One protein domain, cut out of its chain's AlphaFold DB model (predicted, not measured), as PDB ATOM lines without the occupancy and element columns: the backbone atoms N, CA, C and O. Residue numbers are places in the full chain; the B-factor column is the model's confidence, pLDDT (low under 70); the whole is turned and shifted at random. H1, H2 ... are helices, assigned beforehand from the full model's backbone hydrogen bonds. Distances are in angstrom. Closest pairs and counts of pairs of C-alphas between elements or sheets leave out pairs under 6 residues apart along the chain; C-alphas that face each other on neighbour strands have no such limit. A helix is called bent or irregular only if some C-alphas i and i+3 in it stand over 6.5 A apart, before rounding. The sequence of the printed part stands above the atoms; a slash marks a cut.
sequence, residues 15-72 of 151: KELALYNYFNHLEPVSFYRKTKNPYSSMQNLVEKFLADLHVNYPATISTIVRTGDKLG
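AT A GLANCE: This is residues 15 to 72 of the 151 residues of an uncharacterized protein of Photinus pyralis (UniProt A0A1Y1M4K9). The longest helix, H2, and helix H3 make a V, meeting near the point where a tight link joins them. From the other end of H2 a long link with no named element leads away to H1, a lone helix that touches no helix, and the whole is an open, loose arrangement. The printed part has 58 residues with three named helices in the order H1, H2, H3 and no named strand; its class is all helix. The radius of gyration of the C-alphas is 14.8 A, and the C-alphas span 38 by 29 by 25 A.

HOW THE PARTS SIT: H2, residues 42 to 56, touches H3, residues 58 to 71, with residues 50 to 54 alone, and H3 touches it with residues 60 to 61 alone. Their closest C-alphas are those of His 54 and Ile 61, 6.4 A apart. The two run opposite ways at a steep tilt of 51 degrees. H1, residues 15 to 23, is apart from both H2 and H3. In H1 and H2 every O i to N i+4 pair is within hydrogen-bond range; in H3 9 of 10 are.

IN THESE COORDINATES: H2 is 21.4 A from first to last C-alpha and begins with C-alpha 42 at (111.397, 170.745, 199.670). H3 is 21.3 A long and ends with C-alpha 71 at (104.296, 150.557, 201.976); it is irregular, but only just, with C-alphas 58 and 61 6.6 A apart. H1 is 12.4 A long and begins with C-alpha 15 at (87.625, 171.288, 192.592).

THE WHOLE: The two C-alphas farthest apart are those of His 25 and Leu 71, at 39.2 A. Residues 19 to 25, 29 to 35 and 63 to 72 stand free. The link from H1 to H2, residues 24 to 41, is long. The printed part has no cut. Its mean pLDDT is 85.7, and residues 31 to 35 are under 70.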
ATOM      1  N   LYS A  15      88.696 170.846 193.500       88.12
ATOM      2  CA  LYS A  15      87.625 171.288 192.592       88.12
ATOM      3  C   LYS A  15      86.260 170.735 193.006       88.12
ATOM      4  O   LYS A  15      85.293 171.487 193.025       88.12
ATOM      5  N   GLU A  16      86.193 169.454 193.366       92.12
ATOM      6  CA  GLU A  16      84.959 168.829 193.861       92.12
ATOM      7  C   GLU A  16      84.502 169.474 195.169       92.12
ATOM      8  O   GLU A  16      83.329 169.809 195.304       92.12
ATOM      9  N   LEU A  17      85.431 169.732 196.094       92.31
ATOM     10  CA  LEU A  17      85.126 170.421 197.350       92.31
ATOM     11  C   LEU A  17      84.642 171.858 197.118       92.31
ATOM     12  O   LEU A  17      83.716 172.312 197.785       92.31
ATOM     13  N   ALA A  18      85.222 172.572 196.149       91.19
ATOM     14  CA  ALA A  18      84.778 173.917 195.789       91.19
ATOM     15  C   ALA A  18      83.353 173.921 195.207       91.19
ATOM     16  O   ALA A  18      82.543 174.762 195.591       91.19
ATOM     17  N   LEU A  19      83.031 172.967 194.326       94.81
ATOM     18  CA  LEU A  19      81.678 172.793 193.784       94.81
ATOM     19  C   LEU A  19      80.682 172.406 194.878       94.81
ATOM     20  O   LEU A  19      79.596 172.974 194.943       94.81
ATOM     21  N   TYR A  20      81.059 171.484 195.763       95.38
ATOM     22  CA  TYR A  20      80.236 171.096 196.903       95.38
ATOM     23  C   TYR A  20      79.914 172.302 197.791       95.38
ATOM     24  O   TYR A  20      78.748 172.535 198.104       95.38
ATOM     25  N   ASN A  21      80.921 173.107 198.138       93.81
ATOM     26  CA  ASN A  21      80.720 174.319 198.925       93.81
ATOM     27  C   ASN A  21      79.793 175.310 198.212       93.81
ATOM     28  O   ASN A  21      78.899 175.863 198.844       93.81
ATOM     29  N   TYR A  22      79.956 175.485 196.896       94.25
ATOM     30  CA  TYR A  22      79.097 176.355 196.094       94.25
ATOM     31  C   TYR A  22      77.625 175.914 196.122       94.25
ATOM     32  O   TYR A  22      76.755 176.722 196.440       94.25
ATOM     33  N   PHE A  23      77.343 174.637 195.850       97.00
ATOM     34  CA  PHE A  23      75.969 174.116 195.820       97.00
ATOM     35  C   PHE A  23      75.303 174.048 197.199       97.00
ATOM     36  O   PHE A  23      74.079 174.060 197.276       97.00
ATOM     37  N   ASN A  24      76.088 173.988 198.279       96.88
ATOM     38  CA  ASN A  24      75.583 173.963 199.654       96.88
ATOM     39  C   ASN A  24      75.678 175.328 200.358       96.88
ATOM     40  O   ASN A  24      75.453 175.401 201.563       96.88
ATOM     41  N   HIS A  25      76.019 176.399 199.631       95.88
ATOM     42  CA  HIS A  25      76.172 177.754 200.174       95.88
ATOM     43  C   HIS A  25      77.131 177.836 201.382       95.88
ATOM     44  O   HIS A  25      76.899 178.588 202.325       95.88
ATOM     45  N   LEU A  26      78.218 177.057 201.352       94.75
ATOM     46  CA  LEU A  26      79.256 177.052 202.383       94.75
ATOM     47  C   LEU A  26      80.362 178.051 202.031       94.75
ATOM     48  O   LEU A  26      80.976 177.960 200.966       94.75
ATOM     49  N   GLU A  27      80.665 178.964 202.953       90.31
ATOM     50  CA  GLU A  27      81.741 179.941 202.787       90.31
ATOM     51  C   GLU A  27      83.055 179.428 203.419       90.31
ATOM     52  O   GLU A  27      83.113 179.184 204.628       90.31
ATOM     53  N   PRO A  28      84.128 179.217 202.634       85.25
ATOM     54  CA  PRO A  28      85.399 178.741 203.166       85.25
ATOM     55  C   PRO A  28      86.167 179.856 203.897       85.25
ATOM     56  O   PRO A  28      86.430 180.915 203.339       85.25
ATOM     57  N   VAL A  29      86.622 179.575 205.125       83.56
ATOM     58  CA  VAL A  29      87.345 180.538 205.990       83.56
ATOM     59  C   VAL A  29      88.798 180.781 205.545       83.56
ATOM     60  O   VAL A  29      89.401 181.796 205.887       83.56
ATOM     61  N   SER A  30      89.393 179.866 204.772       72.06
ATOM     62  CA  SER A  30      90.798 179.958 204.359       72.06
ATOM     63  C   SER A  30      90.964 179.923 202.845       72.06
ATOM     64  O   SER A  30      90.567 178.956 202.191       72.06
ATOM     65  N   PHE A  31      91.661 180.919 202.300       65.88
ATOM     66  CA  PHE A  31      92.099 180.918 200.909       65.88
ATOM     67  C   PHE A  31      93.479 180.269 200.788       65.88
ATOM     68  O   PHE A  31      94.436 180.669 201.456       65.88
ATOM     69  N   TYR A  32      93.603 179.280 199.901       62.41
ATOM     70  CA  TYR A  32      94.901 178.725 199.530       62.41
ATOM     71  C   TYR A  32      95.754 179.832 198.896       62.41
ATOM     72  O   TYR A  32      95.364 180.442 197.896       62.41
ATOM     73  N   ARG A  33      96.919 180.124 199.484       60.72
ATOM     74  CA  ARG A  33      97.816 181.178 198.994       60.72
ATOM     75  C   ARG A  33      98.416 180.721 197.657       60.72
ATOM     76  O   ARG A  33      99.267 179.840 197.626       60.72
ATOM     77  N   LYS A  34      97.930 181.310 196.559       59.62
ATOM     78  CA  LYS A  34      98.149 180.873 195.164       59.62
ATOM     79  C   LYS A  34      99.599 180.900 194.663       59.62
ATOM     80  O   LYS A  34      99.859 180.345 193.602       59.62
ATOM     81  N   THR A  35     100.540 181.520 195.372       57.41
ATOM     82  CA  THR A  35     101.914 181.699 194.880       57.41
ATOM     83  C   THR A  35     102.934 181.517 196.003       57.41
ATOM     84  O   THR A  35     103.268 182.443 196.740       57.41
ATOM     85  N   LYS A  36     103.460 180.300 196.145       70.25
ATOM     86  CA  LYS A  36     104.707 180.059 196.881       70.25
ATOM     87  C   LYS A  36     105.815 179.837 195.857       70.25
ATOM     88  O   LYS A  36     105.599 179.145 194.867       70.25
ATOM     89  N   ASN A  37     106.988 180.430 196.076       82.94
ATOM     90  CA  ASN A  37     108.169 180.125 195.266       82.94
ATOM     91  C   ASN A  37     108.414 178.601 195.331       82.94
ATOM     92  O   ASN A  37     108.616 178.094 196.440       82.94
ATOM     93  N   PRO A  38     108.414 177.869 194.201       79.81
ATOM     94  CA  PRO A  38     108.539 176.411 194.209       79.81
ATOM     95  C   PRO A  38     109.869 175.917 194.793       79.81
ATOM     96  O   PRO A  38     109.953 174.780 195.231       79.81
ATOM     97  N   TYR A  39     110.891 176.771 194.864       87.31
ATOM     98  CA  TYR A  39     112.210 176.443 195.411       87.31
ATOM     99  C   TYR A  39     112.415 176.921 196.853       87.31
ATOM    100  O   TYR A  39     113.514 176.817 197.385       87.31
ATOM    101  N   SER A  40     111.380 177.460 197.506       90.12
ATOM    102  CA  SER A  40     111.506 177.958 198.887       90.12
ATOM    103  C   SER A  40     111.514 176.855 199.950       90.12
ATOM    104  O   SER A  40     111.942 177.101 201.074       90.12
ATOM    105  N   SER A  41     111.060 175.647 199.618       89.44
ATOM    106  CA  SER A  41     111.169 174.475 200.489       89.44
ATOM    107  C   SER A  41     111.094 173.186 199.674       89.44
ATOM    108  O   SER A  41     110.569 173.174 198.558       89.44
ATOM    109  N   MET A  42     111.570 172.079 200.254       89.56
ATOM    110  CA  MET A  42     111.397 170.745 199.670       89.56
ATOM    111  C   MET A  42     109.912 170.447 199.419       89.56
ATOM    112  O   MET A  42     109.560 169.914 198.372       89.56
ATOM    113  N   GLN A  43     109.036 170.829 200.349       88.25
ATOM    114  CA  GLN A  43     107.596 170.618 200.231       88.25
ATOM    115  C   GLN A  43     107.028 171.336 199.002       88.25
ATOM    116  O   GLN A  43     106.308 170.716 198.230       88.25
ATOM    117  N   ASN A  44     107.410 172.595 198.764       88.44
ATOM    118  CA  ASN A  44     106.943 173.354 197.599       88.44
ATOM    119  C   ASN A  44     107.481 172.773 196.277       88.44
ATOM    120  O   ASN A  44     106.783 172.785 195.262       88.44
ATOM    121  N   LEU A  45     108.701 172.226 196.290       91.94
ATOM    122  CA  LEU A  45     109.278 171.557 195.125       91.94
ATOM    123  C   LEU A  45     108.527 170.261 194.803       91.94
ATOM    124  O   LEU A  45     108.208 170.003 193.642       91.94
ATOM    125  N   VAL A  46     108.214 169.468 195.831       91.25
ATOM    126  CA  VAL A  46     107.408 168.249 195.696       91.25
ATOM    127  C   VAL A  46     105.996 168.591 195.224       91.25
ATOM    128  O   VAL A  46     105.498 167.935 194.317       91.25
ATOM    129  N   GLU A  47     105.364 169.641 195.758       88.44
ATOM    130  CA  GLU A  47     104.058 170.121 195.284       88.44
ATOM    131  C   GLU A  47     104.088 170.457 193.789       88.44
ATOM    132  O   GLU A  47     103.215 170.004 193.048       88.44
ATOM    133  N   LYS A  48     105.109 171.194 193.326       89.25
ATOM    134  CA  LYS A  48     105.284 171.499 191.898       89.25
ATOM    135  C   LYS A  48     105.446 170.227 191.066       89.25
ATOM    136  O   LYS A  48     104.743 170.061 190.077       89.25
ATOM    137  N   PHE A  49     106.329 169.320 191.485       90.75
ATOM    138  CA  PHE A  49     106.533 168.043 190.802       90.75
ATOM    139  C   PHE A  49     105.227 167.245 190.685       90.75
ATOM    140  O   PHE A  49     104.906 166.743 189.610       90.75
ATOM    141  N   LEU A  50     104.445 167.159 191.766       89.50
ATOM    142  CA  LEU A  50     103.164 166.451 191.761       89.50
ATOM    143  C   LEU A  50     102.123 167.148 190.876       89.50
ATOM    144  O   LEU A  50     101.351 166.463 190.208       89.50
ATOM    145  N   ALA A  51     102.102 168.482 190.839       86.88
ATOM    146  CA  ALA A  51     101.218 169.238 189.956       86.88
ATOM    147  C   ALA A  51     101.545 168.980 188.475       86.88
ATOM    148  O   ALA A  51     100.646 168.637 187.706       86.88
ATOM    149  N   ASP A  52     102.825 169.055 188.099       89.19
ATOM    150  CA  ASP A  52     103.294 168.779 186.735       89.19
ATOM    151  C   ASP A  52     103.021 167.315 186.341       89.19
ATOM    152  O   ASP A  52     102.596 167.019 185.220       89.19
ATOM    153  N   LEU A  53     103.190 166.382 187.284       91.12
ATOM    154  CA  LEU A  53     102.886 164.968 187.082       91.12
ATOM    155  C   LEU A  53     101.385 164.725 186.883       91.12
ATOM    156  O   LEU A  53     101.005 163.924 186.034       91.12
ATOM    157  N   HIS A  54     100.528 165.423 187.634       86.56
ATOM    158  CA  HIS A  54      99.076 165.285 187.533       86.56
ATOM    159  C   HIS A  54      98.529 165.779 186.188       86.56
ATOM    160  O   HIS A  54      97.622 165.154 185.647       86.56
ATOM    161  N   VAL A  55      99.090 166.862 185.634       87.38
ATOM    162  CA  VAL A  55      98.686 167.396 184.319       87.38
ATOM    163  C   VAL A  55      98.950 166.383 183.205       87.38
ATOM    164  O   VAL A  55      98.091 166.168 182.356       87.38
ATOM    165  N   ASN A  56     100.119 165.742 183.227       89.50
ATOM    166  CA  ASN A  56     100.524 164.809 182.175       89.50
ATOM    167  C   ASN A  56      99.985 163.386 182.400       89.50
ATOM    168  O   ASN A  56      99.741 162.658 181.440       89.50
ATOM    169  N   TYR A  57      99.776 162.989 183.661       89.31
ATOM    170  CA  TYR A  57      99.351 161.641 184.041       89.31
ATOM    171  C   TYR A  57      98.373 161.660 185.235       89.31
ATOM    172  O   TYR A  57      98.746 161.332 186.369       89.31
ATOM    173  N   PRO A  58      97.088 161.987 185.007       80.00
ATOM    174  CA  PRO A  58      96.112 162.193 186.081       80.00
ATOM    175  C   PRO A  58      95.948 160.996 187.034       80.00
ATOM    176  O   PRO A  58      95.775 161.178 188.240       80.00
ATOM    177  N   ALA A  59      96.069 159.766 186.516       82.69
ATOM    178  CA  ALA A  59      95.952 158.532 187.297       82.69
ATOM    179  C   ALA A  59      97.181 158.226 188.183       82.69
ATOM    180  O   ALA A  59      97.081 157.453 189.143       82.69
ATOM    181  N   THR A  60      98.337 158.839 187.914       88.56
ATOM    182  CA  THR A  60      99.606 158.499 188.576       88.56
ATOM    183  C   THR A  60      99.628 158.922 190.039       88.56
ATOM    184  O   THR A  60     100.062 158.142 190.881       88.56
ATOM    185  N   ILE A  61      99.083 160.095 190.381       87.50
ATOM    186  CA  ILE A  61      99.021 160.562 191.779       87.50
ATOM    187  C   ILE A  61      98.237 159.578 192.650       87.50
ATOM    188  O   ILE A  61      98.713 159.170 193.708       87.50
ATOM    189  N   SER A  62      97.071 159.130 192.176       83.56
ATOM    190  CA  SER A  62      96.252 158.151 192.901       83.56
ATOM    191  C   SER A  62      96.984 156.818 193.102       83.56
ATOM    192  O   SER A  62      96.918 156.213 194.174       83.56
ATOM    193  N   THR A  63      97.753 156.395 192.095       89.06
ATOM    194  CA  THR A  63      98.545 155.164 192.141       89.06
ATOM    195  C   THR A  63      99.711 155.289 193.118       89.06
ATOM    196  O   THR A  63      99.927 154.368 193.906       89.06
ATOM    197  N   ILE A  64     100.417 156.426 193.127       90.06
ATOM    198  CA  ILE A  64     101.497 156.727 194.078       90.06
ATOM    199  C   ILE A  64     100.959 156.695 195.506       90.06
ATOM    200  O   ILE A  64     101.527 156.002 196.343       90.06
ATOM    201  N   VAL A  65      99.843 157.379 195.779       86.12
ATOM    202  CA  VAL A  65      99.246 157.423 197.123       86.12
ATOM    203  C   VAL A  65      98.844 156.023 197.589       86.12
ATOM    204  O   VAL A  65      99.244 155.610 198.672       86.12
ATOM    205  N   ARG A  66      98.134 155.254 196.753       87.06
ATOM    206  CA  ARG A  66      97.703 153.889 197.097       87.06
ATOM    207  C   ARG A  66      98.879 152.929 197.272       87.06
ATOM    208  O   ARG A  66      98.803 151.999 198.067       87.06
ATOM    209  N   THR A  67      99.954 153.117 196.510       90.19
ATOM    210  CA  THR A  67     101.180 152.323 196.668       90.19
ATOM    211  C   THR A  67     101.900 152.711 197.954       90.19
ATOM    212  O   THR A  67     102.294 151.831 198.706       90.19
ATOM    213  N   GLY A  68     101.988 154.007 198.259       88.25
ATOM    214  CA  GLY A  68     102.515 154.511 199.525       88.25
ATOM    215  C   GLY A  68     101.750 153.977 200.734       88.25
ATOM    216  O   GLY A  68     102.378 153.559 201.698       88.25
ATOM    217  N   ASP A  69     100.419 153.888 200.654       84.69
ATOM    218  CA  ASP A  69      99.592 153.288 201.710       84.69
ATOM    219  C   ASP A  69      99.936 151.812 201.954       84.69
ATOM    220  O   ASP A  69      99.967 151.375 203.098       84.69
ATOM    221  N   LYS A  70     100.252 151.046 200.900       86.94
ATOM    222  CA  LYS A  70     100.687 149.641 201.030       86.94
ATOM    223  C   LYS A  70     102.086 149.501 201.628       86.94
ATOM    224  O   LYS A  70     102.382 148.481 202.237       86.94
ATOM    225  N   LEU A  71     102.946 150.494 201.409       84.25
ATOM    226  CA  LEU A  71     104.296 150.557 201.976       84.25
ATOM    227  C   LEU A  71     104.302 151.107 203.406       84.25
ATOM    228  O   LEU A  71     105.333 151.044 204.078       84.25
ATOM    229  N   GLY A  72     103.182 151.668 203.867       72.19
ATOM    230  CA  GLY A  72     103.022 152.129 205.234       72.19
ATOM    231  C   GLY A  72     103.244 150.973 206.198       72.19
ATOM    232  O   GLY A  72     102.409 150.083 206.317       72.19
TER     233      GLY A  72